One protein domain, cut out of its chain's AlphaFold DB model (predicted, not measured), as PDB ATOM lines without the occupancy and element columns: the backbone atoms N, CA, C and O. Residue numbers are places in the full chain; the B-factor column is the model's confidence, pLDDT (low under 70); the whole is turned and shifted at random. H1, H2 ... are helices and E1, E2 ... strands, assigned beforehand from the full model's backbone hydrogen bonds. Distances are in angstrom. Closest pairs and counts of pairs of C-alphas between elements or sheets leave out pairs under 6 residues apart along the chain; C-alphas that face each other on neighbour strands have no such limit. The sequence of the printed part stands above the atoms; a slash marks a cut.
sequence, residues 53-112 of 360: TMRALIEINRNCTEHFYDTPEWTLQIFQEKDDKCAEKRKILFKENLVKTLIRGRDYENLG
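AT A GLANCE: This is residues 53 to 112 of the 360 residues of the protein "Fukutin related protein" of Clytia hemisphaerica (UniProt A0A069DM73). A small four-stranded sheet has two short helices packed together near its E1 edge, H1 beside E1 and H2 beside H1, while the E4 edge lies away from H1. The 60 printed residues hold two named helices and four named strands, along the chain H1, E1, E2, H2, E3, E4. The mixed sheet has the order E1, E2, E3, E4; the class is mixed, helices and strands. The whole is compact and rounded, with a radius of gyration of the C-alphas of 10.4 A and spans of 24 by 23 by 18 A.

HOW THE PARTS SIT: H1, residues 53 to 63, only grazes the sheet with its residues 57 to 62; its closest C-alphas to E1, residues 67 to 70, are those of Asn 61 and Phe 68, 6.0 A apart. E1 and E2, residues 75 to 78, form an antiparallel hairpin, with N 68 and O 77 at 2.8 A. H2, residues 87 to 95, only grazes the sheet with its residues 87 to 94. H1 and H2 touch, closest at the C-alphas of Ala 56 and Lys 89, 5.6 A; they run opposite ways at a steep tilt of 37 degrees, only just steep. E2 is parallel to E3, residues 101 to 104, with N 78 and O 103 at 2.8 A. E2, H2 and E3 make a strand-helix-strand unit, two parallel neighbour strands with a helix between, and its crossover is right-handed. E3 and E4, residues 107 to 110, form an antiparallel hairpin, with N 102 and O 109 at 2.9 A. E1 and E4 are apart. In H1 every O i to N i+4 pair is within hydrogen-bond range; in H2, 4 of 5 are.

IN THESE COORDINATES: H1 begins at C-alpha 53 (293.265, 222.225, 180.444) and is 15.1 A long. E1 measures 10.0 A, E2 9.9 A, H2 12.5 A and E3 10.1 A. E4, 10.2 A, ends at C-alpha 110 (313.647, 217.862, 179.013).

THE WHOLE: The C-alphas farthest apart are those of Arg 55 and Arg 106, 28.3 A. The printed part has no cut, and no link is long. Residues 82 to 83 are under 70 in pLDDT.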
ATOM      1  N   THR A  53     292.043 222.916 180.029       79.56
ATOM      2  CA  THR A  53     293.265 222.225 180.444       79.56
ATOM      3  C   THR A  53     292.999 221.043 181.378       79.56
ATOM      4  O   THR A  53     293.521 219.951 181.165       79.56
ATOM      5  N   MET A  54     292.157 221.219 182.399       79.31
ATOM      6  CA  MET A  54     291.825 220.149 183.339       79.31
ATOM      7  C   MET A  54     290.967 219.060 182.691       79.31
ATOM      8  O   MET A  54     291.152 217.875 182.969       79.31
ATOM      9  N   ARG A  55     290.062 219.442 181.778       81.62
ATOM     10  CA  ARG A  55     289.307 218.475 180.965       81.62
ATOM     11  C   ARG A  55     290.252 217.651 180.100       81.62
ATOM     12  O   ARG A  55     290.154 216.428 180.114       81.62
ATOM     13  N   ALA A  56     291.194 218.309 179.426       81.44
ATOM     14  CA  ALA A  56     292.200 217.646 178.608       81.44
ATOM     15  C   ALA A  56     293.035 216.660 179.436       81.44
ATOM     16  O   ALA A  56     293.194 215.521 179.012       81.44
ATOM     17  N   LEU A  57     293.489 217.045 180.634       82.44
ATOM     18  CA  LEU A  57     294.235 216.169 181.549       82.44
ATOM     19  C   LEU A  57     293.447 214.918 181.960       82.44
ATOM     20  O   LEU A  57     293.964 213.803 181.877       82.44
ATOM     21  N   ILE A  58     292.200 215.092 182.412       81.50
ATOM     22  CA  ILE A  58     291.343 213.973 182.831       81.50
ATOM     23  C   ILE A  58     291.079 213.038 181.655       81.50
ATOM     24  O   ILE A  58     291.105 211.819 181.813       81.50
ATOM     25  N   GLU A  59     290.804 213.600 180.482       80.94
ATOM     26  CA  GLU A  59     290.463 212.815 179.306       80.94
ATOM     27  C   GLU A  59     291.677 212.079 178.735       80.94
ATOM     28  O   GLU A  59     291.546 210.915 178.368       80.94
ATOM     29  N   ILE A  60     292.859 212.705 178.755       82.06
ATOM     30  CA  ILE A  60     294.137 212.066 178.427       82.06
ATOM     31  C   ILE A  60     294.351 210.821 179.285       82.06
ATOM     32  O   ILE A  60     294.533 209.730 178.758       82.06
ATOM     33  N   ASN A  61     294.236 210.956 180.605       81.06
ATOM     34  CA  ASN A  61     294.528 209.851 181.515       81.06
ATOM     35  C   ASN A  61     293.444 208.763 181.562       81.06
ATOM     36  O   ASN A  61     293.702 207.684 182.091       81.06
ATOM     37  N   ARG A  62     292.232 209.022 181.057       83.19
ATOM     38  CA  ARG A  62     291.129 208.042 181.065       83.19
ATOM     39  C   ARG A  62     290.905 207.355 179.727       83.19
ATOM     40  O   ARG A  62     290.563 206.177 179.718       83.19
ATOM     41  N   ASN A  63     291.039 208.090 178.626       83.50
ATOM     42  CA  ASN A  63     290.523 207.660 177.326       83.50
ATOM     43  C   ASN A  63     291.618 207.412 176.290       83.50
ATOM     44  O   ASN A  63     291.300 206.971 175.187       83.50
ATOM     45  N   CYS A  64     292.876 207.702 176.614       81.69
ATOM     46  CA  CYS A  64     293.980 207.542 175.686       81.69
ATOM     47  C   CYS A  64     294.879 206.406 176.161       81.69
ATOM     48  O   CYS A  64     295.445 206.456 177.249       81.69
ATOM     49  N   THR A  65     294.990 205.362 175.346       82.69
ATOM     50  CA  THR A  65     295.844 204.201 175.641       82.69
ATOM     51  C   THR A  65     297.257 204.364 175.086       82.69
ATOM     52  O   THR A  65     298.173 203.637 175.454       82.69
ATOM     53  N   GLU A  66     297.440 205.344 174.207       83.75
ATOM     54  CA  GLU A  66     298.656 205.601 173.442       83.75
ATOM     55  C   GLU A  66     299.676 206.434 174.227       83.75
ATOM     56  O   GLU A  66     300.842 206.514 173.840       83.75
ATOM     57  N   HIS A  67     299.262 207.055 175.335       85.50
ATOM     58  CA  HIS A  67     300.128 207.848 176.198       85.50
ATOM     59  C   HIS A  67     299.617 207.883 177.642       85.50
ATOM     60  O   HIS A  67     298.464 207.575 177.923       85.50
ATOM     61  N   PHE A  68     300.490 208.295 178.554       88.88
ATOM     62  CA  PHE A  68     300.206 208.475 179.971       88.88
ATOM     63  C   PHE A  68     300.774 209.814 180.433       88.88
ATOM     64  O   PHE A  68     301.920 210.138 180.114       88.88
ATOM     65  N   TYR A  69     299.986 210.600 181.168       90.88
ATOM     66  CA  TYR A  69     300.463 211.837 181.776       90.88
ATOM     67  C   TYR A  69     300.542 211.705 183.302       90.88
ATOM     68  O   TYR A  69     299.533 211.769 184.018       90.88
ATOM     69  N   ASP A  70     301.771 211.571 183.797       91.94
ATOM     70  CA  ASP A  70     302.100 211.608 185.216       91.94
ATOM     71  C   ASP A  70     301.985 213.051 185.722       91.94
ATOM     72  O   ASP A  70     302.867 213.893 185.535       91.94
ATOM     73  N   THR A  71     300.838 213.341 186.337       90.50
ATOM     74  CA  THR A  71     300.526 214.663 186.888       90.50
ATOM     75  C   THR A  71     301.482 215.076 188.016       90.50
ATOM     76  O   THR A  71     301.951 216.213 187.963       90.50
ATOM     77  N   PRO A  72     301.800 214.217 189.011       91.38
ATOM     78  CA  PRO A  72     302.866 214.489 189.974       91.38
ATOM     79  C   PRO A  72     304.184 214.925 189.340       91.38
ATOM     80  O   PRO A  72     304.757 215.927 189.764       91.38
ATOM     81  N   GLU A  73     304.643 214.204 188.318       94.56
ATOM     82  CA  GLU A  73     305.994 214.350 187.771       94.56
ATOM     83  C   GLU A  73     306.076 215.223 186.513       94.56
ATOM     84  O   GLU A  73     307.141 215.323 185.905       94.56
ATOM     85  N   TRP A  74     304.986 215.886 186.112       94.88
ATOM     86  CA  TRP A  74     304.925 216.721 184.901       94.88
ATOM     87  C   TRP A  74     305.412 215.992 183.638       94.88
ATOM     88  O   TRP A  74     306.047 216.587 182.754       94.88
ATOM     89  N   THR A  75     305.179 214.682 183.591       95.19
ATOM     90  CA  THR A  75     305.797 213.791 182.613       95.19
ATOM     91  C   THR A  75     304.741 213.231 181.683       95.19
ATOM     92  O   THR A  75     303.787 212.588 182.111       95.19
ATOM     93  N   LEU A  76     304.928 213.459 180.387       94.12
ATOM     94  CA  LEU A  76     304.135 212.838 179.341       94.12
ATOM     95  C   LEU A  76     304.936 211.683 178.743       94.12
ATOM     96  O   LEU A  76     306.023 211.892 178.213       94.12
ATOM     97  N   GLN A  77     304.387 210.478 178.785       92.94
ATOM     98  CA  GLN A  77     304.957 209.309 178.132       92.94
ATOM     99  C   GLN A  77     304.098 208.920 176.937       92.94
ATOM    100  O   GLN A  77     302.908 208.686 177.100       92.94
ATOM    101  N   ILE A  78     304.695 208.838 175.751       90.44
ATOM    102  CA  ILE A  78     304.031 208.412 174.518       90.44
ATOM    103  C   ILE A  78     304.519 207.003 174.174       90.44
ATOM    104  O   ILE A  78     305.716 206.774 173.982       90.44
ATOM    105  N   PHE A  79     303.583 206.058 174.111       86.62
ATOM    106  CA  PHE A  79     303.836 204.656 173.783       86.62
ATOM    107  C   PHE A  79     303.662 204.378 172.288       86.62
ATOM    108  O   PHE A  79     304.385 203.551 171.735       86.62
ATOM    109  N   GLN A  80     302.713 205.057 171.632       80.50
ATOM    110  CA  GLN A  80     302.434 204.921 170.201       80.50
ATOM    111  C   GLN A  80     302.059 206.280 169.598       80.50
ATOM    112  O   GLN A  80     301.247 207.001 170.161       80.50
ATOM    113  N   GLU A  81     302.638 206.629 168.446       72.50
ATOM    114  CA  GLU A  81     302.308 207.880 167.734       72.50
ATOM    115  C   GLU A  81     301.307 207.678 166.585       72.50
ATOM    116  O   GLU A  81     300.707 208.636 166.098       72.50
ATOM    117  N   LYS A  82     301.121 206.435 166.130       68.44
ATOM    118  CA  LYS A  82     300.260 206.119 164.988       68.44
ATOM    119  C   LYS A  82     298.790 206.085 165.420       68.44
ATOM    120  O   LYS A  82     298.465 205.447 166.412       68.44
ATOM    121  N   ASP A  83     297.922 206.747 164.649       66.62
ATOM    122  CA  ASP A  83     296.463 206.812 164.865       66.62
ATOM    123  C   ASP A  83     296.046 207.412 166.221       66.62
ATOM    124  O   ASP A  83     295.010 207.078 166.799       66.62
ATOM    125  N   ASP A  84     296.859 208.347 166.715       75.31
ATOM    126  CA  ASP A  84     296.704 208.952 168.026       75.31
ATOM    127  C   ASP A  84     295.518 209.926 168.097       75.31
ATOM    128  O   ASP A  84     295.619 211.129 167.829       75.31
ATOM    129  N   LYS A  85     294.372 209.390 168.521       77.50
ATOM    130  CA  LYS A  85     293.107 210.121 168.702       77.50
ATOM    131  C   LYS A  85     293.182 211.255 169.727       77.50
ATOM    132  O   LYS A  85     292.246 212.044 169.846       77.50
ATOM    133  N   CYS A  86     294.277 211.352 170.469       82.38
ATOM    134  CA  CYS A  86     294.469 212.321 171.528       82.38
ATOM    135  C   CYS A  86     295.596 213.320 171.242       82.38
ATOM    136  O   CYS A  86     295.932 214.130 172.112       82.38
ATOM    137  N   ALA A  87     296.131 213.329 170.017       84.94
ATOM    138  CA  ALA A  87     297.134 214.293 169.578       84.94
ATOM    139  C   ALA A  87     296.700 215.748 169.821       84.94
ATOM    140  O   ALA A  87     297.466 216.533 170.380       84.94
ATOM    141  N   GLU A  88     295.451 216.097 169.496       84.38
ATOM    142  CA  GLU A  88     294.922 217.453 169.719       84.38
ATOM    143  C   GLU A  88     294.870 217.833 171.202       84.38
ATOM    144  O   GLU A  88     295.181 218.962 171.571       84.38
ATOM    145  N   LYS A  89     294.564 216.879 172.085       83.50
ATOM    146  CA  LYS A  89     294.542 217.133 173.532       83.50
ATOM    147  C   LYS A  89     295.931 217.378 174.089       83.50
ATOM    148  O   LYS A  89     296.107 218.241 174.944       83.50
ATOM    149  N   ARG A  90     296.937 216.663 173.584       87.62
ATOM    150  CA  ARG A  90     298.325 216.911 173.981       87.62
ATOM    151  C   ARG A  90     298.793 218.305 173.600       87.62
ATOM    152  O   ARG A  90     299.555 218.895 174.360       87.62
ATOM    153  N   LYS A  91     298.314 218.864 172.482       88.25
ATOM    154  CA  LYS A  91     298.636 220.252 172.113       88.25
ATOM    155  C   LYS A  91     298.232 221.235 173.210       88.25
ATOM    156  O   LYS A  91     298.965 222.193 173.429       88.25
ATOM    157  N   ILE A  92     297.141 220.973 173.935       88.31
ATOM    158  CA  ILE A  92     296.736 221.781 175.094       88.31
ATOM    159  C   ILE A  92     297.792 221.674 176.200       88.31
ATOM    160  O   ILE A  92     298.249 222.697 176.693       88.31
ATOM    161  N   LEU A  93     298.255 220.464 176.538       88.88
ATOM    162  CA  LEU A  93     299.291 220.287 177.567       88.88
ATOM    163  C   LEU A  93     300.595 221.021 177.224       88.88
ATOM    164  O   LEU A  93     301.205 221.627 178.103       88.88
ATOM    165  N   PHE A  94     301.017 220.985 175.959       91.00
ATOM    166  CA  PHE A  94     302.207 221.709 175.506       91.00
ATOM    167  C   PHE A  94     301.997 223.226 175.499       91.00
ATOM    168  O   PHE A  94     302.855 223.960 175.982       91.00
ATOM    169  N   LYS A  95     300.851 223.697 174.995       89.56
ATOM    170  CA  LYS A  95     300.499 225.123 174.949       89.56
ATOM    171  C   LYS A  95     300.460 225.745 176.344       89.56
ATOM    172  O   LYS A  95     300.949 226.853 176.531       89.56
ATOM    173  N   GLU A  96     299.927 225.009 177.313       88.44
ATOM    174  CA  GLU A  96     299.826 225.421 178.717       88.44
ATOM    175  C   GLU A  96     301.108 225.134 179.519       88.44
ATOM    176  O   GLU A  96     301.131 225.306 180.735       88.44
ATOM    177  N   ASN A  97     302.187 224.692 178.856       89.62
ATOM    178  CA  ASN A  97     303.485 224.410 179.471       89.62
ATOM    179  C   ASN A  97     303.414 223.378 180.619       89.62
ATOM    180  O   ASN A  97     304.186 223.444 181.574       89.62
ATOM    181  N   LEU A  98     302.501 222.409 180.546       90.31
ATOM    182  CA  LEU A  98     302.320 221.391 181.588       90.31
ATOM    183  C   LEU A  98     303.248 220.183 181.422       90.31
ATOM    184  O   LEU A  98     303.459 219.434 182.364       90.31
ATOM    185  N   VAL A  99     303.855 219.993 180.255       94.50
ATOM    186  CA  VAL A  99     304.822 218.909 180.044       94.50
ATOM    187  C   VAL A  99     306.229 219.437 180.296       94.50
ATOM    188  O   VAL A  99     306.723 220.267 179.537       94.50
ATOM    189  N   LYS A 100     306.889 218.958 181.354       96.69
ATOM    190  CA  LYS A 100     308.297 219.292 181.655       96.69
ATOM    191  C   LYS A 100     309.254 218.194 181.220       96.69
ATOM    192  O   LYS A 100     310.415 218.478 180.934       96.69
ATOM    193  N   THR A 101     308.745 216.973 181.126       96.62
ATOM    194  CA  THR A 101     309.475 215.811 180.644       96.62
ATOM    195  C   THR A 101     308.628 215.082 179.616       96.62
ATOM    196  O   THR A 101     307.448 214.817 179.852       96.62
ATOM    197  N   LEU A 102     309.239 214.735 178.490       95.75
ATOM    198  CA  LEU A 102     308.625 213.916 177.459       95.75
ATOM    199  C   LEU A 102     309.420 212.621 177.291       95.75
ATOM    200  O   LEU A 102     310.637 212.650 177.126       95.75
ATOM    201  N   ILE A 103     308.720 211.490 177.344       94.88
ATOM    202  CA  ILE A 103     309.295 210.158 177.162       94.88
ATOM    203  C   ILE A 103     308.694 209.536 175.903       94.88
ATOM    204  O   ILE A 103     307.475 209.384 175.811       94.88
ATOM    205  N   ARG A 104     309.542 209.146 174.948       92.25
ATOM    206  CA  ARG A 104     309.151 208.403 173.738       92.25
ATOM    207  C   ARG A 104     309.952 207.107 173.671       92.25
ATOM    208  O   ARG A 104     311.140 207.113 173.363       92.25
ATOM    209  N   GLY A 105     309.328 205.979 174.005       86.69
ATOM    210  CA  GLY A 105     310.050 204.708 174.127       86.69
ATOM    211  C   GLY A 105     311.151 204.773 175.195       86.69
ATOM    212  O   GLY A 105     310.845 204.775 176.385       86.69
ATOM    213  N   ARG A 106     312.424 204.808 174.772       86.56
ATOM    214  CA  ARG A 106     313.597 204.975 175.660       86.56
ATOM    215  C   ARG A 106     314.176 206.391 175.656       86.56
ATOM    216  O   ARG A 106     315.071 206.669 176.452       86.56
ATOM    217  N   ASP A 107     313.675 207.265 174.790       92.38
ATOM    218  CA  ASP A 107     314.178 208.624 174.656       92.38
ATOM    219  C   ASP A 107     313.550 209.525 175.716       92.38
ATOM    220  O   ASP A 107     312.334 209.515 175.925       92.38
ATOM    221  N   TYR A 108     314.405 210.305 176.375       93.44
ATOM    222  CA  TYR A 108     314.038 211.275 177.398       93.44
ATOM    223  C   TYR A 108     314.343 212.685 176.896       93.44
ATOM    224  O   TYR A 108     315.482 212.992 176.539       93.44
ATOM    225  N   GLU A 109     313.345 213.561 176.927       95.62
ATOM    226  CA  GLU A 109     313.460 214.955 176.510       95.62
ATOM    227  C   GLU A 109     313.043 215.892 177.656       95.62
ATOM    228  O   GLU A 109     311.934 215.807 178.188       95.62
ATOM    229  N   ASN A 110     313.944 216.802 178.048       96.31
ATOM    230  CA  ASN A 110     313.647 217.862 179.013       96.31
ATOM    231  C   ASN A 110     313.019 219.062 178.290       96.31
ATOM    232  O   ASN A 110     313.713 219.787 177.577       96.31
ATOM    233  N   LEU A 111     311.734 219.297 178.539       96.75
ATOM    234  CA  LEU A 111     310.968 220.437 178.021       96.75
ATOM    235  C   LEU A 111     310.815 221.570 179.048       96.75
ATOM    236  O   LEU A 111     310.217 222.603 178.760       96.75
ATOM    237  N   GLY A 112     311.337 221.380 180.260       96.81
ATOM    238  CA  GLY A 112     311.318 222.376 181.318       96.81
ATOM    239  C   GLY A 112     312.509 223.337 181.275       96.81
ATOM    240  O   GLY A 112     313.031 223.696 180.219       96.81
TER     241      GLY A 112